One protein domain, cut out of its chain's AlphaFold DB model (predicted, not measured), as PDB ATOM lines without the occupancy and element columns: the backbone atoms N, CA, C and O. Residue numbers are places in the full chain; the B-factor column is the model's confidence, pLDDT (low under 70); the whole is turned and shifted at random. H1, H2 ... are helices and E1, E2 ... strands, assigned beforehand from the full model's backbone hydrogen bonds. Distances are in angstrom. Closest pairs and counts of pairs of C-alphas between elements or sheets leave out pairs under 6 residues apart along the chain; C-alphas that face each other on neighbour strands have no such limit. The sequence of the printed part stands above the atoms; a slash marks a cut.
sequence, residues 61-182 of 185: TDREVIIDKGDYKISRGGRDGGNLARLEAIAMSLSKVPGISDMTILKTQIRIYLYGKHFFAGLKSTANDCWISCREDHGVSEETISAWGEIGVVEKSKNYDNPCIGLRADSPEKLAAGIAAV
ATOM      1  N   THR A  61     145.028 200.743 144.218       75.56
ATOM      2  CA  THR A  61     143.574 200.564 144.108       75.56
ATOM      3  C   THR A  61     143.161 200.168 142.689       75.56
ATOM      4  O   THR A  61     142.366 199.252 142.516       75.56
ATOM      5  N   ASP A  62     143.766 200.763 141.656       78.44
ATOM      6  CA  ASP A  62     143.479 200.407 140.253       78.44
ATOM      7  C   ASP A  62     143.900 198.966 139.897       78.44
ATOM      8  O   ASP A  62     143.338 198.343 138.989       78.44
ATOM      9  N   ARG A  63     144.910 198.431 140.593       79.88
ATOM     10  CA  ARG A  63     145.449 197.076 140.384       79.88
ATOM     11  C   ARG A  63     144.772 196.009 141.243       79.88
ATOM     12  O   ARG A  63     145.080 194.835 141.061       79.88
ATOM     13  N   GLU A  64     143.879 196.396 142.147       88.38
ATOM     14  CA  GLU A  64     143.091 195.469 142.956       88.38
ATOM     15  C   GLU A  64     142.261 194.559 142.045       88.38
ATOM     16  O   GLU A  64     141.516 195.057 141.200       88.38
ATOM     17  N   VAL A  65     142.398 193.239 142.194       91.12
ATOM     18  CA  VAL A  65     141.550 192.263 141.496       91.12
ATOM     19  C   VAL A  65     140.168 192.291 142.131       91.12
ATOM     20  O   VAL A  65     140.042 192.074 143.331       91.12
ATOM     21  N   ILE A  66     139.143 192.551 141.322       93.38
ATOM     22  CA  ILE A  66     137.754 192.658 141.790       93.38
ATOM     23  C   ILE A  66     136.830 191.597 141.183       93.38
ATOM     24  O   ILE A  66     135.733 191.387 141.691       93.38
ATOM     25  N   ILE A  67     137.249 190.938 140.098       93.12
ATOM     26  CA  ILE A  67     136.517 189.835 139.465       93.12
ATOM     27  C   ILE A  67     137.519 188.731 139.127       93.12
ATOM     28  O   ILE A  67     138.558 189.004 138.523       93.12
ATOM     29  N   ASP A  68     137.173 187.496 139.474       95.06
ATOM     30  CA  ASP A  68     137.875 186.284 139.056       95.06
ATOM     31  C   ASP A  68     136.947 185.468 138.141       95.06
ATOM     32  O   ASP A  68     135.803 185.186 138.507       95.06
ATOM     33  N   LYS A  69     137.403 185.165 136.922       93.81
ATOM     34  CA  LYS A  69     136.664 184.391 135.910       93.81
ATOM     35  C   LYS A  69     137.156 182.939 135.821       93.81
ATOM     36  O   LYS A  69     136.715 182.220 134.930       93.81
ATOM     37  N   GLY A  70     138.072 182.514 136.692       92.62
ATOM     38  CA  GLY A  70     138.776 181.234 136.605       92.62
ATOM     39  C   GLY A  70     139.972 181.317 135.659       92.62
ATOM     40  O   GLY A  70     141.114 181.227 136.099       92.62
ATOM     41  N   ASP A  71     139.714 181.572 134.375       93.06
ATOM     42  CA  ASP A  71     140.755 181.619 133.334       93.06
ATOM     43  C   ASP A  71     141.597 182.906 133.365       93.06
ATOM     44  O   ASP A  71     142.732 182.949 132.886       93.06
ATOM     45  N   TYR A  72     141.025 183.989 133.892       96.25
ATOM     46  CA  TYR A  72     141.686 185.276 134.070       96.25
ATOM     47  C   TYR A  72     140.979 186.116 135.132       96.25
ATOM     48  O   TYR A  72     139.830 185.885 135.509       96.25
ATOM     49  N   LYS A  73     141.677 187.148 135.594       97.25
ATOM     50  CA  LYS A  73     141.209 188.105 136.598       97.25
ATOM     51  C   LYS A  73     141.019 189.479 135.974       97.25
ATOM     52  O   LYS A  73     141.684 189.820 134.998       97.25
ATOM     53  N   ILE A  74     140.157 190.300 136.561       96.25
ATOM     54  CA  ILE A  74     139.939 191.691 136.144       96.25
ATOM     55  C   ILE A  74     140.225 192.598 137.336       96.25
ATOM     56  O   ILE A  74     139.640 192.440 138.414       96.25
ATOM     57  N   SER A  75     141.136 193.553 137.144       94.69
ATOM     58  CA  SER A  75     141.402 194.587 138.137       94.69
ATOM     59  C   SER A  75     140.350 195.691 138.089       94.69
ATOM     60  O   SER A  75     139.686 195.883 137.070       94.69
ATOM     61  N   ARG A  76     140.231 196.475 139.163       90.62
ATOM     62  CA  ARG A  76     139.338 197.639 139.223       90.62
ATOM     63  C   ARG A  76     139.538 198.570 138.029       90.62
ATOM     64  O   ARG A  76     138.601 198.849 137.292       90.62
ATOM     65  N   GLY A  77     140.790 198.937 137.755       87.12
ATOM     66  CA  GLY A  77     141.134 199.760 136.599       87.12
ATOM     67  C   GLY A  77     140.789 199.111 135.254       87.12
ATOM     68  O   GLY A  77     140.450 199.833 134.323       87.12
ATOM     69  N   GLY A  78     140.861 197.780 135.142       88.88
ATOM     70  CA  GLY A  78     140.424 197.046 133.948       88.88
ATOM     71  C   GLY A  78     138.914 197.085 133.745       88.88
ATOM     72  O   GLY A  78     138.453 197.302 132.626       88.88
ATOM     73  N   ARG A  79     138.144 196.955 134.832       89.69
ATOM     74  CA  ARG A  79     136.680 197.063 134.810       89.69
ATOM     75  C   ARG A  79     136.206 198.452 134.388       89.69
ATOM     76  O   ARG A  79     135.270 198.546 133.601       89.69
ATOM     77  N   ASP A  80     136.882 199.486 134.877       85.00
ATOM     78  CA  ASP A  80     136.574 200.892 134.590       85.00
ATOM     79  C   ASP A  80     137.200 201.379 133.261       85.00
ATOM     80  O   ASP A  80     137.099 202.554 132.897       85.00
ATOM     81  N   GLY A  81     137.897 200.499 132.534       78.75
ATOM     82  CA  GLY A  81     138.544 200.798 131.260       78.75
ATOM     83  C   GLY A  81     137.597 200.676 130.062       78.75
ATOM     84  O   GLY A  81     136.766 199.776 129.988       78.75
ATOM     85  N   GLY A  82     137.777 201.533 129.053       82.31
ATOM     86  CA  GLY A  82     136.937 201.539 127.843       82.31
ATOM     87  C   GLY A  82     137.152 200.369 126.869       82.31
ATOM     88  O   GLY A  82     136.455 200.285 125.867       82.31
ATOM     89  N   ASN A  83     138.110 199.472 127.134       87.81
ATOM     90  CA  ASN A  83     138.497 198.385 126.223       87.81
ATOM     91  C   ASN A  83     138.237 196.978 126.786       87.81
ATOM     92  O   ASN A  83     138.734 196.007 126.218       87.81
ATOM     93  N   LEU A  84     137.482 196.851 127.886       91.88
ATOM     94  CA  LEU A  84     137.340 195.588 128.620       91.88
ATOM     95  C   LEU A  84     136.952 194.406 127.721       91.88
ATOM     96  O   LEU A  84     137.687 193.431 127.684       91.88
ATOM     97  N   ALA A  85     135.880 194.521 126.931       91.12
ATOM     98  CA  ALA A  85     135.405 193.420 126.085       91.12
ATOM     99  C   ALA A  85     136.461 192.934 125.070       91.12
ATOM    100  O   ALA A  85     136.597 191.740 124.818       91.12
ATOM    101  N   ARG A  86     137.254 193.858 124.509       91.56
ATOM    102  CA  ARG A  86     138.335 193.524 123.567       91.56
ATOM    103  C   ARG A  86     139.526 192.877 124.283       91.56
ATOM    104  O   ARG A  86     140.140 191.964 123.742       91.56
ATOM    105  N   LEU A  87     139.840 193.323 125.500       94.56
ATOM    106  CA  LEU A  87     140.870 192.697 126.337       94.56
ATOM    107  C   LEU A  87     140.427 191.313 126.834       94.56
ATOM    108  O   LEU A  87     141.253 190.410 126.889       94.56
ATOM    109  N   GLU A  88     139.143 191.114 127.136       95.06
ATOM    110  CA  GLU A  88     138.582 189.803 127.481       95.06
ATOM    111  C   GLU A  88     138.690 188.823 126.305       95.06
ATOM    112  O   GLU A  88     139.078 187.679 126.517       95.06
ATOM    113  N   ALA A  89     138.454 189.269 125.065       93.50
ATOM    114  CA  ALA A  89     138.658 188.431 123.880       93.50
ATOM    115  C   ALA A  89     140.121 187.967 123.735       93.50
ATOM    116  O   ALA A  89     140.377 186.797 123.450       93.50
ATOM    117  N   ILE A  90     141.087 188.858 123.998       95.44
ATOM    118  CA  ILE A  90     142.509 188.483 124.042       95.44
ATOM    119  C   ILE A  90     142.766 187.500 125.186       95.44
ATOM    120  O   ILE A  90     143.360 186.450 124.955       95.44
ATOM    121  N   ALA A  91     142.293 187.797 126.397       96.31
ATOM    122  CA  ALA A  91     142.485 186.939 127.564       96.31
ATOM    123  C   ALA A  91     141.934 185.521 127.332       96.31
ATOM    124  O   ALA A  91     142.619 184.546 127.609       96.31
ATOM    125  N   MET A  92     140.743 185.390 126.747       95.38
ATOM    126  CA  MET A  92     140.148 184.093 126.405       95.38
ATOM    127  C   MET A  92     140.939 183.306 125.353       95.38
ATOM    128  O   MET A  92     140.913 182.076 125.351       95.38
ATOM    129  N   SER A  93     141.594 183.993 124.415       95.44
ATOM    130  CA  SER A  93     142.477 183.330 123.452       95.44
ATOM    131  C   SER A  93     143.736 182.815 124.153       95.44
ATOM    132  O   SER A  93     144.122 181.658 123.994       95.44
ATOM    133  N   LEU A  94     144.334 183.661 124.995       96.19
ATOM    134  CA  LEU A  94     145.558 183.352 125.722       96.19
ATOM    135  C   LEU A  94     145.369 182.274 126.793       96.19
ATOM    136  O   LEU A  94     146.280 181.479 126.985       96.19
ATOM    137  N   SER A  95     144.211 182.184 127.455       95.00
ATOM    138  CA  SER A  95     143.976 181.206 128.535       95.00
ATOM    139  C   SER A  95     144.092 179.748 128.082       95.00
ATOM    140  O   SER A  95     144.268 178.855 128.905       95.00
ATOM    141  N   LYS A  96     144.035 179.503 126.770       93.69
ATOM    142  CA  LYS A  96     144.215 178.181 126.156       93.69
ATOM    143  C   LYS A  96     145.684 177.777 126.011       93.69
ATOM    144  O   LYS A  96     145.954 176.642 125.629       93.69
ATOM    145  N   VAL A  97     146.624 178.690 126.259       95.38
ATOM    146  CA  VAL A  97     148.056 178.442 126.074       95.38
ATOM    147  C   VAL A  97     148.654 177.791 127.329       95.38
ATOM    148  O   VAL A  97     148.600 178.386 128.410       95.38
ATOM    149  N   PRO A  98     149.261 176.593 127.214       93.25
ATOM    150  CA  PRO A  98     149.932 175.945 128.335       93.25
ATOM    151  C   PRO A  98     151.061 176.801 128.920       93.25
ATOM    152  O   PRO A  98     151.776 177.494 128.200       93.25
ATOM    153  N   GLY A  99     151.246 176.719 130.238       91.00
ATOM    154  CA  GLY A  99     152.330 177.408 130.946       91.00
ATOM    155  C   GLY A  99     151.988 178.807 131.463       91.00
ATOM    156  O   GLY A  99     152.773 179.367 132.236       91.00
ATOM    157  N   ILE A 100     150.831 179.365 131.089       95.56
ATOM    158  CA  ILE A 100     150.311 180.584 131.715       95.56
ATOM    159  C   ILE A 100     149.781 180.238 133.110       95.56
ATOM    160  O   ILE A 100     148.863 179.434 133.248       95.56
ATOM    161  N   SER A 101     150.361 180.844 134.146       94.12
ATOM    162  CA  SER A 101     149.993 180.590 135.547       94.12
ATOM    163  C   SER A 101     149.080 181.656 136.151       94.12
ATOM    164  O   SER A 101     148.367 181.383 137.113       94.12
ATOM    165  N   ASP A 102     149.104 182.875 135.612       94.75
ATOM    166  CA  ASP A 102     148.221 183.959 136.031       94.75
ATOM    167  C   ASP A 102     148.023 184.953 134.889       94.75
ATOM    168  O   ASP A 102     148.947 185.265 134.130       94.75
ATOM    169  N   MET A 103     146.806 185.481 134.796       96.81
ATOM    170  CA  MET A 103     146.441 186.497 133.825       96.81
ATOM    171  C   MET A 103     145.496 187.508 134.466       96.81
ATOM    172  O   MET A 103     144.460 187.150 135.023       96.81
ATOM    173  N   THR A 104     145.852 188.790 134.404       97.00
ATOM    174  CA  THR A 104     145.050 189.883 134.966       97.00
ATOM    175  C   THR A 104     144.841 190.982 133.931       97.00
ATOM    176  O   THR A 104     145.804 191.614 133.492       97.00
ATOM    177  N   ILE A 105     143.588 191.278 133.599       96.38
ATOM    178  CA  ILE A 105     143.207 192.462 132.828       96.38
ATOM    179  C   ILE A 105     143.352 193.699 133.718       96.38
ATOM    180  O   ILE A 105     142.736 193.805 134.780       96.38
ATOM    181  N   LEU A 106     144.180 194.636 133.268       92.12
ATOM    182  CA  LEU A 106     144.374 195.970 133.828       92.12
ATOM    183  C   LEU A 106     143.652 197.002 132.944       92.12
ATOM    184  O   LEU A 106     142.956 196.656 131.997       92.12
ATOM    185  N   LYS A 107     143.853 198.294 133.216       87.50
ATOM    186  CA  LYS A 107     143.139 199.387 132.537       87.50
ATOM    187  C   LYS A 107     143.217 199.382 131.007       87.50
ATOM    188  O   LYS A 107     142.231 199.667 130.336       87.50
ATOM    189  N   THR A 108     144.397 199.121 130.454       86.56
ATOM    190  CA  THR A 108     144.655 199.210 129.004       86.56
ATOM    191  C   THR A 108     145.383 197.992 128.447       86.56
ATOM    192  O   THR A 108     145.692 197.952 127.260       86.56
ATOM    193  N   GLN A 109     145.710 197.030 129.303       91.94
ATOM    194  CA  GLN A 109     146.605 195.924 128.993       91.94
ATOM    195  C   GLN A 109     146.295 194.737 129.899       91.94
ATOM    196  O   GLN A 109     145.636 194.882 130.926       91.94
ATOM    197  N   ILE A 110     146.822 193.582 129.545       95.38
ATOM    198  CA  ILE A 110     146.729 192.325 130.267       95.38
ATOM    199  C   ILE A 110     148.125 192.019 130.780       95.38
ATOM    200  O   ILE A 110     149.089 192.054 130.021       95.38
ATOM    201  N   ARG A 111     148.252 191.743 132.072       95.31
ATOM    202  CA  ARG A 111     149.474 191.177 132.641       95.31
ATOM    203  C   ARG A 111     149.353 189.662 132.607       95.31
ATOM    204  O   ARG A 111     148.342 189.136 133.064       95.31
ATOM    205  N   ILE A 112     150.388 188.998 132.120       96.25
ATOM    206  CA  ILE A 112     150.448 187.546 131.947       96.25
ATOM    207  C   ILE A 112     151.703 187.040 132.657       96.25
ATOM    208  O   ILE A 112     152.741 187.703 132.632       96.25
ATOM    209  N   TYR A 113     151.614 185.873 133.280       94.81
ATOM    210  CA  TYR A 113     152.761 185.146 133.809       94.81
ATOM    211  C   TYR A 113     152.904 183.837 133.053       94.81
ATOM    212  O   TYR A 113     152.064 182.954 133.191       94.81
ATOM    213  N   LEU A 114     153.968 183.724 132.265       94.50
ATOM    214  CA  LEU A 114     154.302 182.537 131.487       94.50
ATOM    215  C   LEU A 114     155.593 181.947 132.052       94.50
ATOM    216  O   LEU A 114     156.615 182.633 132.075       94.50
ATOM    217  N   TYR A 115     155.537 180.708 132.547       91.25
ATOM    218  CA  TYR A 115     156.685 180.019 133.160       91.25
ATOM    219  C   TYR A 115     157.442 180.878 134.199       91.25
ATOM    220  O   TYR A 115     158.669 180.909 134.249       91.25
ATOM    221  N   GLY A 116     156.700 181.633 135.017       87.62
ATOM    222  CA  GLY A 116     157.259 182.502 136.062       87.62
ATOM    223  C   GLY A 116     157.812 183.851 135.578       87.62
ATOM    224  O   GLY A 116     158.244 184.651 136.406       87.62
ATOM    225  N   LYS A 117     157.766 184.148 134.274       91.31
ATOM    226  CA  LYS A 117     158.201 185.430 133.696       91.31
ATOM    227  C   LYS A 117     157.004 186.287 133.297       91.31
ATOM    228  O   LYS A 117     155.964 185.789 132.872       91.31
ATOM    229  N   HIS A 118     157.157 187.601 133.441       91.88
ATOM    230  CA  HIS A 118     156.086 188.545 133.142       91.88
ATOM    231  C   HIS A 118     156.010 188.878 131.654       91.88
ATOM    232  O   HIS A 118     157.008 189.199 131.011       91.88
ATOM    233  N   PHE A 119     154.792 188.909 131.142       94.50
ATOM    234  CA  PHE A 119     154.458 189.436 129.831       94.50
ATOM    235  C   PHE A 119     153.349 190.469 129.993       94.50
ATOM    236  O   PHE A 119     152.567 190.448 130.953       94.50
ATOM    237  N   PHE A 120     153.279 191.381 129.037       94.25
ATOM    238  CA  PHE A 120     152.137 192.254 128.856       94.25
ATOM    239  C   PHE A 120     151.533 191.995 127.491       94.25
ATOM    240  O   PHE A 120     152.261 191.783 126.528       94.25
ATOM    241  N   ALA A 121     150.212 192.025 127.415       94.50
ATOM    242  CA  ALA A 121     149.487 192.043 126.160       94.50
ATOM    243  C   ALA A 121     148.521 193.216 126.127       94.50
ATOM    244  O   ALA A 121     148.129 193.745 127.166       94.50
ATOM    245  N   GLY A 122     148.084 193.617 124.949       93.25
ATOM    246  CA  GLY A 122     147.090 194.668 124.848       93.25
ATOM    247  C   GLY A 122     146.661 194.933 123.425       93.25
ATOM    248  O   GLY A 122     146.931 194.166 122.503       93.25
ATOM    249  N   LEU A 123     145.979 196.058 123.272       89.75
ATOM    250  CA  LEU A 123     145.492 196.553 121.993       89.75
ATOM    251  C   LEU A 123     146.387 197.710 121.553       89.75
ATOM    252  O   LEU A 123     146.856 198.493 122.387       89.75
ATOM    253  N   LYS A 124     146.624 197.828 120.250       85.25
ATOM    254  CA  LYS A 124     147.123 199.067 119.647       85.25
ATOM    255  C   LYS A 124     145.932 199.980 119.322       85.25
ATOM    256  O   LYS A 124     144.767 199.597 119.434       85.25
ATOM    257  N   SER A 125     146.234 201.227 118.968       73.06
ATOM    258  CA  SER A 125     145.238 202.236 118.583       73.06
ATOM    259  C   SER A 125     144.500 201.890 117.284       73.06
ATOM    260  O   SER A 125     143.362 202.318 117.101       73.06
ATOM    261  N   THR A 126     145.116 201.107 116.399       70.56
ATOM    262  CA  THR A 126     144.501 200.550 115.191       70.56
ATOM    263  C   THR A 126     143.513 199.437 115.557       70.56
ATOM    264  O   THR A 126     143.772 198.617 116.433       70.56
ATOM    265  N   ALA A 127     142.334 199.439 114.920       66.31
ATOM    266  CA  ALA A 127     141.122 198.785 115.432       66.31
ATOM    267  C   ALA A 127     141.223 197.266 115.688       66.31
ATOM    268  O   ALA A 127     140.459 196.758 116.508       66.31
ATOM    269  N   ASN A 128     142.179 196.560 115.084       73.12
ATOM    270  CA  ASN A 128     142.334 195.108 115.250       73.12
ATOM    271  C   ASN A 128     143.729 194.671 115.708       73.12
ATOM    272  O   ASN A 128     143.917 193.505 116.040       73.12
ATOM    273  N   ASP A 129     144.691 195.589 115.786       88.19
ATOM    274  CA  ASP A 129     146.048 195.204 116.142       88.19
ATOM    275  C   ASP A 129     146.153 194.985 117.648       88.19
ATOM    276  O   ASP A 129     145.740 195.803 118.481       88.19
ATOM    277  N   CYS A 130     146.770 193.875 117.996       92.69
ATOM    278  CA  CYS A 130     147.058 193.472 119.350       92.69
ATOM    279  C   CYS A 130     148.552 193.173 119.475       92.69
ATOM    280  O   CYS A 130     149.273 193.014 118.487       92.69
ATOM    281  N   TRP A 131     149.053 193.202 120.698       94.56
ATOM    282  CA  TRP A 131     150.471 193.012 120.955       94.56
ATOM    283  C   TRP A 131     150.692 192.175 122.202       94.56
ATOM    284  O   TRP A 131     149.865 192.192 123.113       94.56
ATOM    285  N   ILE A 132     151.829 191.489 122.234       94.69
ATOM    286  CA  ILE A 132     152.447 190.890 123.418       94.69
ATOM    287  C   ILE A 132     153.876 191.411 123.515       94.69
ATOM    288  O   ILE A 132     154.532 191.604 122.497       94.69
ATOM    289  N   SER A 133     154.375 191.656 124.718       94.06
ATOM    290  CA  SER A 133     155.779 191.984 124.936       94.06
ATOM    291  C   SER A 133     156.268 191.512 126.296       94.06
ATOM    292  O   SER A 133     155.505 191.355 127.255       94.06
ATOM    293  N   CYS A 134     157.571 191.291 126.372       92.56
ATOM    294  CA  CYS A 134     158.301 191.029 127.599       92.56
ATOM    295  C   CYS A 134     159.558 191.894 127.631       92.56
ATOM    296  O   CYS A 134     159.911 192.542 126.645       92.56
ATOM    297  N   ARG A 135     160.228 191.946 128.780       90.81
ATOM    298  CA  ARG A 135     161.532 192.603 128.863       90.81
ATOM    299  C   ARG A 135     162.583 191.743 128.165       90.81
ATOM    300  O   ARG A 135     162.512 190.521 128.239       90.81
ATOM    301  N   GLU A 136     163.567 192.367 127.526       85.19
ATOM    302  CA  GLU A 136     164.648 191.628 126.850       85.19
ATOM    303  C   GLU A 136     165.469 190.776 127.836       85.19
ATOM    304  O   GLU A 136     165.873 189.665 127.505       85.19
ATOM    305  N   ASP A 137     165.618 191.221 129.089       84.69
ATOM    306  CA  ASP A 137     166.290 190.462 130.157       84.69
ATOM    307  C   ASP A 137     165.508 189.221 130.628       84.69
ATOM    308  O   ASP A 137     166.027 188.415 131.399       84.69
ATOM    309  N   HIS A 138     164.280 189.008 130.140       86.06
ATOM    310  CA  HIS A 138     163.602 187.725 130.310       86.06
ATOM    311  C   HIS A 138     164.243 186.618 129.463       86.06
ATOM    312  O   HIS A 138     163.983 185.452 129.761       86.06
ATOM    313  N   GLY A 139     165.095 186.957 128.487       87.12
ATOM    314  CA  GLY A 139     165.900 185.999 127.732       87.12
ATOM    315  C   GLY A 139     165.065 185.122 126.806       87.12
ATOM    316  O   GLY A 139     165.203 183.908 126.847       87.12
ATOM    317  N   VAL A 140     164.156 185.710 126.022       92.62
ATOM    318  CA  VAL A 140     163.510 184.970 124.926       92.62
ATOM    319  C   VAL A 140     164.550 184.598 123.869       92.62
ATOM    320  O   VAL A 140     165.399 185.413 123.517       92.62
ATOM    321  N   SER A 141     164.488 183.355 123.409       94.75
ATOM    322  CA  SER A 141     165.417 182.767 122.438       94.75
ATOM    323  C   SER A 141     165.279 183.364 121.031       94.75
ATOM    324  O   SER A 141     164.228 183.900 120.667       94.75
ATOM    325  N   GLU A 142     166.320 183.230 120.206       93.88
ATOM    326  CA  GLU A 142     166.295 183.648 118.792       93.88
ATOM    327  C   GLU A 142     165.261 182.849 117.980       93.88
ATOM    328  O   GLU A 142     164.635 183.378 117.057       93.88
ATOM    329  N   GLU A 143     165.003 181.599 118.370       96.38
ATOM    330  CA  GLU A 143     163.946 180.750 117.822       96.38
ATOM    331  C   GLU A 143     162.562 181.358 118.076       96.38
ATOM    332  O   GLU A 143     161.725 181.398 117.175       96.38
ATOM    333  N   THR A 144     162.336 181.906 119.276       96.12
ATOM    334  CA  THR A 144     161.088 182.619 119.600       96.12
ATOM    335  C   THR A 144     160.934 183.875 118.751       96.12
ATOM    336  O   THR A 144     159.852 184.139 118.230       96.12
ATOM    337  N   ILE A 145     162.011 184.649 118.590       94.88
ATOM    338  CA  ILE A 145     162.000 185.886 117.795       94.88
ATOM    339  C   ILE A 145     161.715 185.568 116.323       94.88
ATOM    340  O   ILE A 145     160.903 186.249 115.692       94.88
ATOM    341  N   SER A 146     162.330 184.509 115.798       96.19
ATOM    342  CA  SER A 146     162.096 184.027 114.434       96.19
ATOM    343  C   SER A 146     160.648 183.569 114.244       96.19
ATOM    344  O   SER A 146     159.981 184.041 113.324       96.19
ATOM    345  N   ALA A 147     160.114 182.757 115.165       96.69
ATOM    346  CA  ALA A 147     158.714 182.322 115.139       96.69
ATOM    347  C   ALA A 147     157.735 183.508 115.208       96.69
ATOM    348  O   ALA A 147     156.725 183.542 114.505       96.69
ATOM    349  N   TRP A 148     158.035 184.530 116.013       97.06
ATOM    350  CA  TRP A 148     157.242 185.760 116.042       97.06
ATOM    351  C   TRP A 148     157.270 186.511 114.707       97.06
ATOM    352  O   TRP A 148     156.238 187.054 114.313       97.06
ATOM    353  N   GLY A 149     158.398 186.514 113.994       96.19
ATOM    354  CA  GLY A 149     158.508 187.106 112.658       96.19
ATOM    355  C   GLY A 149     157.662 186.402 111.591       96.19
ATOM    356  O   GLY A 149     157.228 187.046 110.639       96.19
ATOM    357  N   GLU A 150     157.381 185.109 111.761       96.69
ATOM    358  CA  GLU A 150     156.475 184.357 110.879       96.69
ATOM    359  C   GLU A 150     154.996 184.620 111.199       96.69
ATOM    360  O   GLU A 150     154.145 184.622 110.308       96.69
ATOM    361  N   ILE A 151     154.676 184.858 112.474       95.88
ATOM    362  CA  ILE A 151     153.302 185.077 112.946       95.88
ATOM    363  C   ILE A 151     152.844 186.521 112.699       95.88
ATOM    364  O   ILE A 151     151.669 186.768 112.401       95.88
ATOM    365  N   GLY A 152     153.744 187.488 112.849       94.44
ATOM    366  CA  GLY A 152     153.424 188.905 112.740       94.44
ATOM    367  C   GLY A 152     154.668 189.782 112.719       94.44
ATOM    368  O   GLY A 152     155.684 189.444 112.124       94.44
ATOM    369  N   VAL A 153     154.577 190.959 113.336       94.75
ATOM    370  CA  VAL A 153     155.665 191.944 113.318       94.75
ATOM    371  C   VAL A 153     156.368 191.949 114.666       94.75
ATOM    372  O   VAL A 153     155.761 192.303 115.679       94.75
ATOM    373  N   VAL A 154     157.655 191.605 114.673       95.50
ATOM    374  CA  VAL A 154     158.506 191.763 115.857       95.50
ATOM    375  C   VAL A 154     158.748 193.249 116.104       95.50
ATOM    376  O   VAL A 154     159.232 193.973 115.234       95.50
ATOM    377  N   GLU A 155     158.426 193.709 117.308       91.00
ATOM    378  CA  GLU A 155     158.635 195.088 117.736       91.00
ATOM    379  C   GLU A 155     159.613 195.129 118.910       91.00
ATOM    380  O   GLU A 155     159.420 194.469 119.934       91.00
ATOM    381  N   LYS A 156     160.638 195.974 118.786       88.62
ATOM    382  CA  LYS A 156     161.455 196.405 119.922       88.62
ATOM    383  C   LYS A 156     160.892 197.718 120.448       88.62
ATOM    384  O   LYS A 156     160.673 198.663 119.692       88.62
ATOM    385  N   SER A 157     160.622 197.767 121.743       81.12
ATOM    386  CA  SER A 157     160.020 198.913 122.421       81.12
ATOM    387  C   SER A 157     160.720 199.181 123.749       81.12
ATOM    388  O   SER A 157     161.609 198.440 124.165       81.12
ATOM    389  N   LYS A 158     160.334 200.264 124.420       74.94
ATOM    390  CA  LYS A 158     160.751 200.542 125.794       74.94
ATOM    391  C   LYS A 158     159.513 200.694 126.656       74.94
ATOM    392  O   LYS A 158     158.592 201.419 126.281       74.94
ATOM    393  N   ASN A 159     159.495 200.023 127.803       64.31
ATOM    394  CA  ASN A 159     158.499 200.274 128.837       64.31
ATOM    395  C   ASN A 159     159.186 200.967 130.014       64.31
ATOM    396  O   ASN A 159     160.010 200.360 130.705       64.31
ATOM    397  N   TYR A 160     158.867 202.251 130.199       66.69
ATOM    398  CA  TYR A 160     159.683 203.194 130.966       66.69
ATOM    399  C   TYR A 160     161.107 203.237 130.382       66.69
ATOM    400  O   TYR A 160     161.277 203.768 129.289       66.69
ATOM    401  N   ASP A 161     162.075 202.582 131.025       74.69
ATOM    402  CA  ASP A 161     163.476 202.517 130.579       74.69
ATOM    403  C   ASP A 161     163.953 201.096 130.251       74.69
ATOM    404  O   ASP A 161     165.068 200.906 129.766       74.69
ATOM    405  N   ASN A 162     163.114 200.084 130.487       75.88
ATOM    406  CA  ASN A 162     163.487 198.703 130.216       75.88
ATOM    407  C   ASN A 162     163.259 198.377 128.738       75.88
ATOM    408  O   ASN A 162     162.139 198.585 128.248       75.88
ATOM    409  N   PRO A 163     164.275 197.852 128.030       86.81
ATOM    410  CA  PRO A 163     164.090 197.371 126.676       86.81
ATOM    411  C   PRO A 163     163.143 196.171 126.699       86.81
ATOM    412  O   PRO A 163     163.255 195.262 127.529       86.81
ATOM    413  N   CYS A 164     162.174 196.206 125.798       91.25
ATOM    414  CA  CYS A 164     161.169 195.179 125.634       91.25
ATOM    415  C   CYS A 164     161.173 194.686 124.195       91.25
ATOM    416  O   CYS A 164     161.268 195.475 123.255       91.25
ATOM    417  N   ILE A 165     160.967 193.388 124.040       94.25
ATOM    418  CA  ILE A 165     160.744 192.746 122.753       94.25
ATOM    419  C   ILE A 165     159.359 192.115 122.755       94.25
ATOM    420  O   ILE A 165     158.873 191.622 123.781       94.25
ATOM    421  N   GLY A 166     158.690 192.187 121.616       94.56
ATOM    422  CA  GLY A 166     157.325 191.726 121.499       94.56
ATOM    423  C   GLY A 166     156.914 191.398 120.080       94.56
ATOM    424  O   GLY A 166     157.647 191.629 119.121       94.56
ATOM    425  N   LEU A 167     155.698 190.889 119.981       95.38
ATOM    426  CA  LEU A 167     155.006 190.568 118.747       95.38
ATOM    427  C   LEU A 167     153.774 191.463 118.650       95.38
ATOM    428  O   LEU A 167     152.964 191.521 119.579       95.38
ATOM    429  N   ARG A 168     153.609 192.119 117.505       95.00
ATOM    430  CA  ARG A 168     152.350 192.728 117.078       95.00
ATOM    431  C   ARG A 168     151.672 191.814 116.060       95.00
ATOM    432  O   ARG A 168     152.297 191.409 115.082       95.00
ATOM    433  N   ALA A 169     150.389 191.546 116.272       94.31
ATOM    434  CA  ALA A 169     149.560 190.717 115.406       94.31
ATOM    435  C   ALA A 169     148.181 191.359 115.183       94.31
ATOM    436  O   ALA A 169     147.746 192.214 115.951       94.31
ATOM    437  N   ASP A 170     147.489 190.929 114.136       92.44
ATOM    438  CA  ASP A 170     146.161 191.408 113.731       92.44
ATOM    439  C   ASP A 170     145.005 190.593 114.349       92.44
ATOM    440  O   ASP A 170     143.839 190.857 114.048       92.44
ATOM    441  N   SER A 171     145.300 189.599 115.201       92.69
ATOM    442  CA  SER A 171     144.280 188.793 115.876       92.69
ATOM    443  C   SER A 171     144.736 188.199 117.227       92.69
ATOM    444  O   SER A 171     145.917 187.868 117.401       92.69
ATOM    445  N   PRO A 172     143.807 188.003 118.188       93.69
ATOM    446  CA  PRO A 172     144.073 187.308 119.452       93.69
ATOM    447  C   PRO A 172     144.621 185.884 119.309       93.69
ATOM    448  O   PRO A 172     145.384 185.423 120.159       93.69
ATOM    449  N   GLU A 173     144.219 185.158 118.271       94.75
ATOM    450  CA  GLU A 173     144.653 183.782 118.007       94.75
ATOM    451  C   GLU A 173     146.132 183.751 117.623       94.75
ATOM    452  O   GLU A 173     146.884 182.910 118.118       94.75
ATOM    453  N   LYS A 174     146.579 184.714 116.809       95.00
ATOM    454  CA  LYS A 174     147.999 184.863 116.477       95.00
ATOM    455  C   LYS A 174     148.835 185.247 117.696       95.00
ATOM    456  O   LYS A 174     149.942 184.740 117.844       95.00
ATOM    457  N   LEU A 175     148.311 186.066 118.614       94.50
ATOM    458  CA  LEU A 175     148.999 186.308 119.889       94.50
ATOM    459  C   LEU A 175     149.125 185.041 120.735       94.50
ATOM    460  O   LEU A 175     150.182 184.820 121.322       94.50
ATOM    461  N   ALA A 176     148.085 184.208 120.790       95.44
ATOM    462  CA  ALA A 176     148.146 182.935 121.503       95.44
ATOM    463  C   ALA A 176     149.192 181.994 120.888       95.44
ATOM    464  O   ALA A 176     149.989 181.421 121.627       95.44
ATOM    465  N   ALA A 177     149.260 181.911 119.556       96.06
ATOM    466  CA  ALA A 177     150.319 181.180 118.860       96.06
ATOM    467  C   ALA A 177     151.714 181.745 119.186       96.06
ATOM    468  O   ALA A 177     152.635 180.986 119.478       96.06
ATOM    469  N   GLY A 178     151.856 183.074 119.218       95.25
ATOM    470  CA  GLY A 178     153.104 183.740 119.587       95.25
ATOM    471  C   GLY A 178     153.543 183.432 121.017       95.25
ATOM    472  O   GLY A 178     154.712 183.132 121.241       95.25
ATOM    473  N   ILE A 179     152.622 183.455 121.985       95.50
ATOM    474  CA  ILE A 179     152.913 183.076 123.377       95.50
ATOM    475  C   ILE A 179     153.259 181.586 123.481       95.50
ATOM    476  O   ILE A 179     154.188 181.231 124.202       95.50
ATOM    477  N   ALA A 180     152.561 180.718 122.746       95.44
ATOM    478  CA  ALA A 180     152.827 179.280 122.744       95.44
ATOM    479  C   ALA A 180     154.209 178.926 122.165       95.44
ATOM    480  O   ALA A 180     154.794 177.922 122.561       95.44
ATOM    481  N   ALA A 181     154.737 179.754 121.260       94.75
ATOM    482  CA  ALA A 181     156.063 179.589 120.668       94.75
ATOM    483  C   ALA A 181     157.216 180.070 121.571       94.75
ATOM    484  O   ALA A 181     158.377 179.917 121.198       94.75
ATOM    485  N   VAL A 182     156.926 180.661 122.738       95.69
ATOM    486  CA  VAL A 182     157.960 181.225 123.613       95.69
ATOM    487  C   VAL A 182     158.836 180.137 124.221       95.69
ATOM    488  O   VAL A 182     158.373 179.252 124.942       95.69
TER     489      VAL A 182
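Overview. This is residues 61 to 182 of the 185 residues of an uncharacterized protein of Oleibacter marinus (UniProt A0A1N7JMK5). A strongly twisted sheet of eight strands curls round helix H4, with H2, H4 and H3 side by side in a row over one face and the other face bare of named helices. This makes two layers, helices on one face of a sheet, while short H1 sits beside the strands near the E1 and E2 end. The printed part has 122 residues, with four named helices and eight named strands in the order E1 E2 H1 H2 E3 E4 E5 E6 H3 E7 E8 H4. The sheet is mixed, in the order E1 E2 E3 E4 E5 E6 E8 E7, and the class is mixed, helices and strands. The whole is compact, with a radius of gyration of the C-alphas of 13.4 A and spans of 38 by 30 by 30 A.

Along the chain. E1, residues 65 to 68, begins at C-alpha 65 (141.550, 192.263, 141.496). E2 is residues 73 to 75, H1 residues 76 to 79, and H2 residues 84 to 94, 15.0 A long. E3 is residues 100 to 105, E4 residues 109 to 114, E5 residues 117 to 123, 20.5 A, and E6 residues 130 to 135, 17.3 A. H3 is residues 142 to 151, 14.3 A, E7 residues 153 to 159, 17.8 A, and E8 residues 162 to 169, 21.8 A. H4, residues 172 to 180, ends at C-alpha 180 (152.827, 179.280, 122.744).

Arrangement. E1 and E2 form an antiparallel hairpin, with N 74 and O 67 2.8 A apart. E2, H1, H2 and E3 make a strand-helix-strand unit, two parallel neighbours with helices between, its crossover left-handed; N 105 and O 73 are 2.8 A apart. H1 stands at the sheet's level, at a height of 0.6 A. H2 runs along E4 at 16 degrees on the local plane, 7.3 A over the sheet. E3 to E6 form a meander, each strand the antiparallel neighbour of the one before; N 110 and O 121 are 2.7 A apart. E6, H3 and E7 make a split strand-helix-strand unit, two strands that run the same way with E8 between them in the sheet, its crossover right-handed; between the antiparallel neighbours E7 and E8, N 157 and O 164 are within hydrogen-bond range at 2.8 A. H4 touches H2 at a steep tilt of 41 degrees, the same way, closest at the C-alphas of Leu 94 and Ala 176, 5.0 A. H4 touches H3 at a shallow tilt of 17 degrees, opposite ways, closest at the C-alphas of Trp 148 and Gly 178, 5.8 A. In H2, H3 and H4 every O i to N i+4 pair is within hydrogen-bond range; H1 is too short for one.

Size, cuts and confidence. The C-alphas farthest apart are those of Thr 61 and Glu 150, 39.2 A. The printed part has no cut and no long link. Mean pLDDT of the printed part is 90.8, with residues 127 and 159 to 160 under 70.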